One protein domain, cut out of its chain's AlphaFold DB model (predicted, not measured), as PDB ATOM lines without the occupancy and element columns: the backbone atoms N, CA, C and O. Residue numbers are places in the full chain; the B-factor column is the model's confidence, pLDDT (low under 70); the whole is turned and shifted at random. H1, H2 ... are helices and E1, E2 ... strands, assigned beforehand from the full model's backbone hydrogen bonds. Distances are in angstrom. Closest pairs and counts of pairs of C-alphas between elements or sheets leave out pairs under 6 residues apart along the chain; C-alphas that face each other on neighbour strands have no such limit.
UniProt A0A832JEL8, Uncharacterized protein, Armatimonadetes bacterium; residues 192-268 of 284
ATOM      1  N   TYR A 192     176.244 157.137 143.461       84.62
ATOM      2  CA  TYR A 192     177.270 156.231 143.957       84.62
ATOM      3  C   TYR A 192     178.509 157.017 144.389       84.62
ATOM      4  O   TYR A 192     178.976 156.860 145.519       84.62
ATOM      5  N   LEU A 193     178.980 157.936 143.541       88.56
ATOM      6  CA  LEU A 193     180.122 158.798 143.854       88.56
ATOM      7  C   LEU A 193     179.834 159.705 145.055       88.56
ATOM      8  O   LEU A 193     180.709 159.891 145.900       88.56
ATOM      9  N   GLN A 194     178.606 160.216 145.184       86.88
ATOM     10  CA  GLN A 194     178.180 160.990 146.349       86.88
ATOM     11  C   GLN A 194     178.262 160.166 147.643       86.88
ATOM     12  O   GLN A 194     178.791 160.641 148.650       86.88
ATOM     13  N   ASN A 195     177.766 158.926 147.625       88.81
ATOM     14  CA  ASN A 195     177.798 158.046 148.793       88.81
ATOM     15  C   ASN A 195     179.228 157.673 149.208       88.81
ATOM     16  O   ASN A 195     179.556 157.694 150.400       88.81
ATOM     17  N   GLU A 196     180.088 157.373 148.236       93.62
ATOM     18  CA  GLU A 196     181.502 157.100 148.492       93.62
ATOM     19  C   GLU A 196     182.221 158.335 149.045       93.62
ATOM     20  O   GLU A 196     182.949 158.226 150.036       93.62
ATOM     21  N   ALA A 197     181.962 159.521 148.487       92.94
ATOM     22  CA  ALA A 197     182.534 160.777 148.966       92.94
ATOM     23  C   ALA A 197     182.163 161.056 150.431       92.94
ATOM     24  O   ALA A 197     183.045 161.312 151.255       92.94
ATOM     25  N   GLU A 198     180.880 160.954 150.792       91.50
ATOM     26  CA  GLU A 198     180.437 161.145 152.177       91.50
ATOM     27  C   GLU A 198     181.032 160.100 153.128       91.50
ATOM     28  O   GLU A 198     181.448 160.432 154.240       91.50
ATOM     29  N   SER A 199     181.107 158.839 152.701       94.12
ATOM     30  CA  SER A 199     181.665 157.747 153.509       94.12
ATOM     31  C   SER A 199     183.175 157.890 153.717       94.12
ATOM     32  O   SER A 199     183.694 157.595 154.798       94.12
ATOM     33  N   LEU A 200     183.902 158.357 152.703       96.19
ATOM     34  CA  LEU A 200     185.330 158.654 152.793       96.19
ATOM     35  C   LEU A 200     185.580 159.834 153.732       96.19
ATOM     36  O   LEU A 200     186.378 159.705 154.659       96.19
ATOM     37  N   LEU A 201     184.869 160.949 153.557       94.56
ATOM     38  CA  LEU A 201     185.038 162.128 154.410       94.56
ATOM     39  C   LEU A 201     184.707 161.838 155.877       94.56
ATOM     40  O   LEU A 201     185.421 162.310 156.760       94.56
ATOM     41  N   LYS A 202     183.688 161.011 156.155       94.00
ATOM     42  CA  LYS A 202     183.384 160.557 157.524       94.00
ATOM     43  C   LYS A 202     184.576 159.843 158.155       94.00
ATOM     44  O   LYS A 202     184.947 160.176 159.278       94.00
ATOM     45  N   ARG A 203     185.211 158.920 157.425       96.38
ATOM     46  CA  ARG A 203     186.420 158.216 157.890       96.38
ATOM     47  C   ARG A 203     187.591 159.174 158.107       96.38
ATOM     48  O   ARG A 203     188.277 159.059 159.116       96.38
ATOM     49  N   VAL A 204     187.793 160.134 157.201       96.31
ATOM     50  CA  VAL A 204     188.859 161.145 157.318       96.31
ATOM     51  C   VAL A 204     188.666 161.997 158.567       96.31
ATOM     52  O   VAL A 204     189.585 162.094 159.374       96.31
ATOM     53  N   VAL A 205     187.480 162.572 158.771       95.06
ATOM     54  CA  VAL A 205     187.192 163.423 159.938       95.06
ATOM     55  C   VAL A 205     187.322 162.634 161.240       95.06
ATOM     56  O   VAL A 205     187.910 163.127 162.197       95.06
ATOM     57  N   GLN A 206     186.849 161.385 161.273       94.75
ATOM     58  CA  GLN A 206     186.994 160.520 162.448       94.75
ATOM     59  C   GLN A 206     188.456 160.162 162.744       94.75
ATOM     60  O   GLN A 206     188.862 160.200 163.903       94.75
ATOM     61  N   GLY A 207     189.245 159.826 161.720       96.12
ATOM     62  CA  GLY A 207     190.641 159.413 161.887       96.12
ATOM     63  C   GLY A 207     191.605 160.565 162.173       96.12
ATOM     64  O   GLY A 207     192.606 160.365 162.851       96.12
ATOM     65  N   THR A 208     191.309 161.766 161.674       95.69
ATOM     66  CA  THR A 208     192.171 162.954 161.831       95.69
ATOM     67  C   THR A 208     191.718 163.897 162.938       95.69
ATOM     68  O   THR A 208     192.474 164.785 163.311       95.69
ATOM     69  N   GLN A 209     190.490 163.729 163.443       93.62
ATOM     70  CA  GLN A 209     189.825 164.685 164.334       93.62
ATOM     71  C   GLN A 209     189.745 166.107 163.753       93.62
ATOM     72  O   GLN A 209     189.697 167.080 164.500       93.62
ATOM     73  N   ALA A 210     189.723 166.235 162.423       93.50
ATOM     74  CA  ALA A 210     189.593 167.526 161.762       93.50
ATOM     75  C   ALA A 210     188.270 168.219 162.129       93.50
ATOM     76  O   ALA A 210     187.224 167.575 162.246       93.50
ATOM     77  N   ASP A 211     188.298 169.552 162.215       92.75
ATOM     78  CA  ASP A 211     187.089 170.358 162.413       92.75
ATOM     79  C   ASP A 211     186.084 170.137 161.288       92.75
ATOM     80  O   ASP A 211     184.882 170.143 161.512       92.75
ATOM     81  N   TRP A 212     186.545 169.922 160.061       92.88
ATOM     82  CA  TRP A 212     185.703 169.547 158.936       92.88
ATOM     83  C   TRP A 212     186.567 169.026 157.790       92.88
ATOM     84  O   TRP A 212     187.769 169.270 157.729       92.88
ATOM     85  N   ALA A 213     185.934 168.340 156.848       92.88
ATOM     86  CA  ALA A 213     186.532 167.988 155.572       92.88
ATOM     87  C   ALA A 213     185.488 168.140 154.464       92.88
ATOM     88  O   ALA A 213     184.308 167.867 154.682       92.88
ATOM     89  N   SER A 214     185.923 168.576 153.284       93.12
ATOM     90  CA  SER A 214     185.060 168.747 152.116       93.12
ATOM     91  C   SER A 214     185.681 168.122 150.874       93.12
ATOM     92  O   SER A 214     186.902 168.085 150.739       93.12
ATOM     93  N   LEU A 215     184.835 167.662 149.959       93.25
ATOM     94  CA  LEU A 215     185.211 167.073 148.682       93.25
ATOM     95  C   LEU A 215     184.254 167.575 147.607       93.25
ATOM     96  O   LEU A 215     183.037 167.512 147.775       93.25
ATOM     97  N   VAL A 216     184.818 168.039 146.495       93.06
ATOM     98  CA  VAL A 216     184.082 168.338 145.265       93.06
ATOM     99  C   VAL A 216     184.708 167.517 144.148       93.06
ATOM    100  O   VAL A 216     185.908 167.621 143.900       93.06
ATOM    101  N   LEU A 217     183.898 166.694 143.493       93.50
ATOM    102  CA  LEU A 217     184.274 165.929 142.316       93.50
ATOM    103  C   LEU A 217     183.611 166.563 141.098       93.50
ATOM    104  O   LEU A 217     182.390 166.712 141.060       93.50
ATOM    105  N   CYS A 218     184.425 166.933 140.118       94.56
ATOM    106  CA  CYS A 218     183.998 167.636 138.918       94.56
ATOM    107  C   CYS A 218     184.511 166.901 137.679       94.56
ATOM    108  O   CYS A 218     185.663 166.460 137.661       94.56
ATOM    109  N   ASP A 219     183.673 166.795 136.651       91.12
ATOM    110  CA  ASP A 219     184.111 166.452 135.305       91.12
ATOM    111  C   ASP A 219     184.848 167.664 134.699       91.12
ATOM    112  O   ASP A 219     184.236 168.719 134.512       91.12
ATOM    113  N   PRO A 220     186.153 167.564 134.387       92.25
ATOM    114  CA  PRO A 220     186.929 168.699 133.893       92.25
ATOM    115  C   PRO A 220     186.578 169.110 132.454       92.25
ATOM    116  O   PRO A 220     186.959 170.204 132.041       92.25
ATOM    117  N   TYR A 221     185.894 168.258 131.688       92.75
ATOM    118  CA  TYR A 221     185.497 168.542 130.309       92.75
ATOM    119  C   TYR A 221     184.107 169.170 130.246       92.75
ATOM    120  O   TYR A 221     183.908 170.146 129.524       92.75
ATOM    121  N   GLU A 222     183.156 168.631 131.011       87.06
ATOM    122  CA  GLU A 222     181.765 169.103 131.010       87.06
ATOM    123  C   GLU A 222     181.480 170.147 132.102       87.06
ATOM    124  O   GLU A 222     180.459 170.833 132.059       87.06
ATOM    125  N   GLY A 223     182.363 170.281 133.097       88.38
ATOM    126  CA  GLY A 223     182.135 171.113 134.284       88.38
ATOM    127  C   GLY A 223     181.049 170.562 135.217       88.38
ATOM    128  O   GLY A 223     180.605 171.255 136.133       88.38
ATOM    129  N   ALA A 224     180.597 169.329 134.976       87.31
ATOM    130  CA  ALA A 224     179.553 168.667 135.737       87.31
ATOM    131  C   ALA A 224     180.054 168.311 137.143       87.31
ATOM    132  O   ALA A 224     181.065 167.629 137.300       87.31
ATOM    133  N   ILE A 225     179.331 168.730 138.185       89.00
ATOM    134  CA  ILE A 225     179.636 168.311 139.558       89.00
ATOM    135  C   ILE A 225     179.054 166.916 139.769       89.00
ATOM    136  O   ILE A 225     177.835 166.754 139.753       89.00
ATOM    137  N   LEU A 226     179.923 165.928 139.963       88.94
ATOM    138  CA  LEU A 226     179.562 164.517 140.114       88.94
ATOM    139  C   LEU A 226     179.337 164.134 141.579       88.94
ATOM    140  O   LEU A 226     178.503 163.289 141.877       88.94
ATOM    141  N   ALA A 227     180.059 164.762 142.504       88.56
ATOM    142  CA  ALA A 227     179.858 164.596 143.940       88.56
ATOM    143  C   ALA A 227     180.255 165.879 144.665       88.56
ATOM    144  O   ALA A 227     181.222 166.544 144.293       88.56
ATOM    145  N   MET A 228     179.531 166.224 145.720       88.62
ATOM    146  CA  MET A 228     179.868 167.344 146.589       88.62
ATOM    147  C   MET A 228     179.474 166.982 148.014       88.62
ATOM    148  O   MET A 228     178.304 166.752 148.306       88.62
ATOM    149  N   ALA A 229     180.457 166.877 148.901       89.81
ATOM    150  CA  ALA A 229     180.264 166.380 150.254       89.81
ATOM    151  C   ALA A 229     181.110 167.174 151.251       89.81
ATOM    152  O   ALA A 229     182.223 167.598 150.951       89.81
ATOM    153  N   THR A 230     180.573 167.351 152.454       91.31
ATOM    154  CA  THR A 230     181.209 168.058 153.558       91.31
ATOM    155  C   THR A 230     180.792 167.353 154.826       91.31
ATOM    156  O   THR A 230     179.615 167.070 155.034       91.31
ATOM    157  N   VAL A 231     181.769 167.048 155.666       91.00
ATOM    158  CA  VAL A 231     181.557 166.438 156.971       91.00
ATOM    159  C   VAL A 231     182.178 167.360 158.000       91.00
ATOM    160  O   VAL A 231     183.366 167.659 157.929       91.00
ATOM    161  N   SER A 232     181.368 167.811 158.950       91.00
ATOM    162  CA  SER A 232     181.833 168.579 160.103       91.00
ATOM    163  C   SER A 232     182.210 167.645 161.246       91.00
ATOM    164  O   SER A 232     181.453 166.737 161.600       91.00
ATOM    165  N   GLY A 233     183.360 167.905 161.851       90.81
ATOM    166  CA  GLY A 233     183.759 167.357 163.134       90.81
ATOM    167  C   GLY A 233     182.902 167.903 164.285       90.81
ATOM    168  O   GLY A 233     182.079 168.810 164.112       90.81
ATOM    169  N   PRO A 234     183.061 167.344 165.494       86.88
ATOM    170  CA  PRO A 234     182.238 167.703 166.646       86.88
ATOM    171  C   PRO A 234     182.467 169.139 167.138       86.88
ATOM    172  O   PRO A 234     181.525 169.749 167.638       86.88
ATOM    173  N   GLN A 235     183.685 169.670 166.981       88.44
ATOM    174  CA  GLN A 235     184.097 170.991 167.479       88.44
ATOM    175  C   GLN A 235     184.137 172.072 166.388       88.44
ATOM    176  O   GLN A 235     184.619 173.170 166.634       88.44
ATOM    177  N   ASP A 236     183.594 171.784 165.202       87.00
ATOM    178  CA  ASP A 236     183.599 172.701 164.064       87.00
ATOM    179  C   ASP A 236     182.943 174.060 164.392       87.00
ATOM    180  O   ASP A 236     181.711 174.129 164.514       87.00
ATOM    181  N   PRO A 237     183.704 175.170 164.448       83.94
ATOM    182  CA  PRO A 237     183.143 176.493 164.728       83.94
ATOM    183  C   PRO A 237     182.280 177.018 163.570       83.94
ATOM    184  O   PRO A 237     181.470 177.927 163.742       83.94
ATOM    185  N   THR A 238     182.425 176.431 162.381       83.56
ATOM    186  CA  THR A 238     181.740 176.832 161.143       83.56
ATOM    187  C   THR A 238     180.663 175.834 160.717       83.56
ATOM    188  O   THR A 238     180.193 175.862 159.577       83.56
ATOM    189  N   LYS A 239     180.220 174.966 161.636       81.81
ATOM    190  CA  LYS A 239     179.190 173.944 161.394       81.81
ATOM    191  C   LYS A 239     177.880 174.510 160.840       81.81
ATOM    192  O   LYS A 239     177.166 173.813 160.126       81.81
ATOM    193  N   SER A 240     177.567 175.772 161.135       77.19
ATOM    194  CA  SER A 240     176.386 176.478 160.622       77.19
ATOM    195  C   SER A 240     176.381 176.646 159.098       77.19
ATOM    196  O   SER A 240     175.305 176.695 158.506       77.19
ATOM    197  N   LEU A 241     177.557 176.691 158.458       73.38
ATOM    198  CA  LEU A 241     177.686 176.690 156.995       73.38
ATOM    199  C   LEU A 241     177.366 175.307 156.403       73.38
ATOM    200  O   LEU A 241     176.962 175.213 155.242       73.38
ATOM    201  N   GLY A 242     177.505 174.254 157.218       76.25
ATOM    202  CA  GLY A 242     177.133 172.876 156.911       76.25
ATOM    203  C   GLY A 242     177.737 172.392 155.601       76.25
ATOM    204  O   GLY A 242     178.922 172.597 155.348       76.25
ATOM    205  N   ALA A 243     176.891 171.802 154.758       73.06
ATOM    206  CA  ALA A 243     177.212 171.466 153.379       73.06
ATOM    207  C   ALA A 243     177.900 172.617 152.658       73.06
ATOM    208  O   ALA A 243     178.995 172.455 152.171       73.06
ATOM    209  N   THR A 244     177.316 173.813 152.625       76.94
ATOM    210  CA  THR A 244     177.655 174.859 151.643       76.94
ATOM    211  C   THR A 244     179.103 175.367 151.654       76.94
ATOM    212  O   THR A 244     179.463 176.129 150.760       76.94
ATOM    213  N   LYS A 245     179.941 174.935 152.605       87.00
ATOM    214  CA  LYS A 245     181.346 175.325 152.754       87.00
ATOM    215  C   LYS A 245     182.155 175.337 151.455       87.00
ATOM    216  O   LYS A 245     182.814 176.349 151.247       87.00
ATOM    217  N   PRO A 246     182.109 174.338 150.549       86.62
ATOM    218  CA  PRO A 246     182.866 174.410 149.298       86.62
ATOM    219  C   PRO A 246     182.506 175.612 148.421       86.62
ATOM    220  O   PRO A 246     183.329 176.045 147.623       86.62
ATOM    221  N   ALA A 247     181.288 176.139 148.557       83.50
ATOM    222  CA  ALA A 247     180.805 177.285 147.797       83.50
ATOM    223  C   ALA A 247     180.876 178.609 148.577       83.50
ATOM    224  O   ALA A 247     180.930 179.670 147.961       83.50
ATOM    225  N   THR A 248     180.829 178.575 149.912       85.25
ATOM    226  CA  THR A 248     180.651 179.778 150.747       85.25
ATOM    227  C   THR A 248     181.850 180.117 151.621       85.25
ATOM    228  O   THR A 248     182.009 181.278 151.996       85.25
ATOM    229  N   LEU A 249     182.696 179.141 151.956       88.25
ATOM    230  CA  LEU A 249     183.839 179.351 152.833       88.25
ATOM    231  C   LEU A 249     185.069 179.734 152.007       88.25
ATOM    232  O   LEU A 249     185.622 178.916 151.275       88.25
ATOM    233  N   ALA A 250     185.525 180.972 152.167       89.19
ATOM    234  CA  ALA A 250     186.804 181.405 151.626       89.19
ATOM    235  C   ALA A 250     187.951 180.895 152.512       89.19
ATOM    236  O   ALA A 250     187.897 181.012 153.736       89.19
ATOM    237  N   PHE A 251     188.998 180.355 151.892       88.19
ATOM    238  CA  PHE A 251     190.235 179.968 152.565       88.19
ATOM    239  C   PHE A 251     191.432 180.175 151.635       88.19
ATOM    240  O   PHE A 251     191.284 180.234 150.412       88.19
ATOM    241  N   GLU A 252     192.626 180.297 152.212       92.00
ATOM    242  CA  GLU A 252     193.855 180.439 151.437       92.00
ATOM    243  C   GLU A 252     194.229 179.094 150.785       92.00
ATOM    244  O   GLU A 252     194.452 178.110 151.491       92.00
ATOM    245  N   PRO A 253     194.338 179.016 149.446       90.25
ATOM    246  CA  PRO A 253     194.597 177.753 148.749       90.25
ATOM    247  C   PRO A 253     196.034 177.237 148.946       90.25
ATOM    248  O   PRO A 253     196.348 176.092 148.623       90.25
ATOM    249  N   GLY A 254     196.948 178.069 149.451       93.81
ATOM    250  CA  GLY A 254     198.340 177.692 149.670       93.81
ATOM    251  C   GLY A 254     199.004 177.109 148.416       93.81
ATOM    252  O   GLY A 254     198.849 177.606 147.297       93.81
ATOM    253  N   SER A 255     199.761 176.022 148.588       95.62
ATOM    254  CA  SER A 255     200.546 175.432 147.494       95.62
ATOM    255  C   SER A 255     199.706 174.835 146.358       95.62
ATOM    256  O   SER A 255     200.256 174.679 145.267       95.62
ATOM    257  N   VAL A 256     198.405 174.560 146.544       94.88
ATOM    258  CA  VAL A 256     197.566 174.039 145.445       94.88
ATOM    259  C   VAL A 256     197.324 175.076 144.341       94.88
ATOM    260  O   VAL A 256     196.940 174.714 143.236       94.88
ATOM    261  N   PHE A 257     197.616 176.357 144.596       95.62
ATOM    262  CA  PHE A 257     197.515 177.433 143.606       95.62
ATOM    263  C   PHE A 257     198.750 177.554 142.694       95.62
ATOM    264  O   PHE A 257     198.690 178.170 141.629       95.62
ATOM    265  N   LYS A 258     199.886 176.950 143.076       94.88
ATOM    266  CA  LYS A 258     201.156 177.049 142.334       94.88
ATOM    267  C   LYS A 258     201.061 176.636 140.858       94.88
ATOM    268  O   LYS A 258     201.663 177.340 140.049       94.88
ATOM    269  N   PRO A 259     200.317 175.585 140.455       95.56
ATOM    270  CA  PRO A 259     200.160 175.252 139.039       95.56
ATOM    271  C   PRO A 259     199.639 176.421 138.191       95.56
ATOM    272  O   PRO A 259     200.101 176.603 137.067       95.56
ATOM    273  N   LEU A 260     198.753 177.266 138.734       95.88
ATOM    274  CA  LEU A 260     198.254 178.447 138.023       95.88
ATOM    275  C   LEU A 260     199.347 179.514 137.854       95.88
ATOM    276  O   LEU A 260     199.468 180.119 136.790       95.88
ATOM    277  N   VAL A 261     200.181 179.707 138.881       94.19
ATOM    278  CA  VAL A 261     201.348 180.606 138.823       94.19
ATOM    279  C   VAL A 261     202.351 180.120 137.775       94.19
ATOM    280  O   VAL A 261     202.826 180.911 136.961       94.19
ATOM    281  N   VAL A 262     202.627 178.813 137.743       94.06
ATOM    282  CA  VAL A 262     203.505 178.201 136.735       94.06
ATOM    283  C   VAL A 262     202.921 178.382 135.334       94.06
ATOM    284  O   VAL A 262     203.633 178.832 134.441       94.06
ATOM    285  N   ALA A 263     201.626 178.127 135.132       96.31
ATOM    286  CA  ALA A 263     200.968 178.339 133.842       96.31
ATOM    287  C   ALA A 263     201.080 179.800 133.363       96.31
ATOM    288  O   ALA A 263     201.344 180.055 132.186       96.31
ATOM    289  N   ALA A 264     200.947 180.769 134.274       96.25
ATOM    290  CA  ALA A 264     201.141 182.183 133.964       96.25
ATOM    291  C   ALA A 264     202.594 182.508 133.574       96.25
ATOM    292  O   ALA A 264     202.812 183.290 132.645       96.25
ATOM    293  N   ALA A 265     203.584 181.904 134.239       93.69
ATOM    294  CA  ALA A 265     204.996 182.058 133.897       93.69
ATOM    295  C   ALA A 265     205.313 181.468 132.513       93.69
ATOM    296  O   ALA A 265     205.901 182.152 131.673       93.69
ATOM    297  N   LEU A 266     204.845 180.247 132.230       95.56
ATOM    298  CA  LEU A 266     204.998 179.608 130.917       95.56
ATOM    299  C   LEU A 266     204.370 180.456 129.803       95.56
ATOM    300  O   LEU A 266     204.985 180.669 128.761       95.56
ATOM    301  N   ARG A 267     203.185 181.035 130.046       96.31
ATOM    302  CA  ARG A 267     202.526 181.959 129.106       96.31
ATOM    303  C   ARG A 267     203.345 183.228 128.835       96.31
ATOM    304  O   ARG A 267     203.211 183.814 127.766       96.31
ATOM    305  N   ARG A 268     204.193 183.656 129.774       95.38
ATOM    306  CA  ARG A 268     205.138 184.776 129.605       95.38
ATOM    307  C   ARG A 268     206.458 184.358 128.942       95.38
ATOM    308  O   ARG A 268     207.379 185.167 128.888       95.38
TER     309      ARG A 268
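What this domain is: This is residues 192 to 268 of the 284 residues of an uncharacterized protein of Armatimonadetes bacterium (UniProt A0A832JEL8). An antiparallel strand hairpin, E1 and E2, has H1 over one face and H2 over the other; residues 250 to 268, with H3, stick out as an arm. The printed part has 77 residues, mixed in class, with H1, E1, E2, H2 and H3 in order. It is loose, radius of gyration of the C-alphas 15.0 A, spanning 47 by 28 by 23 A.

Where its parts are: Find C-alpha 192 at (177.270, 156.231, 143.957); H1, residues 192 to 208, runs 24.2 A from there. Next come E1, residues 212 to 218, E2, 225 to 232, and H2, 239 to 248. H3, residues 254 to 267, ends at (202.526, 181.959, 129.106).

How they stand to each other: Look across the hairpin: N 215 and O 229 are within hydrogen-bond range, 2.8 A. The closest C-alphas of H1 and E2 are 194 and 227, 4.6 A; of H2 and E2, 243 and 230, 5.3 A. H1 has every O i to N i+4 pair within range, H3 7 of 10, H2 1 of 6 but 4 of 7 O i to N i+3.

The domain as a whole: The farthest C-alphas, 234 and 268, are 46.8 A apart. The printed part has no cut or long link; no printed residue is under 70.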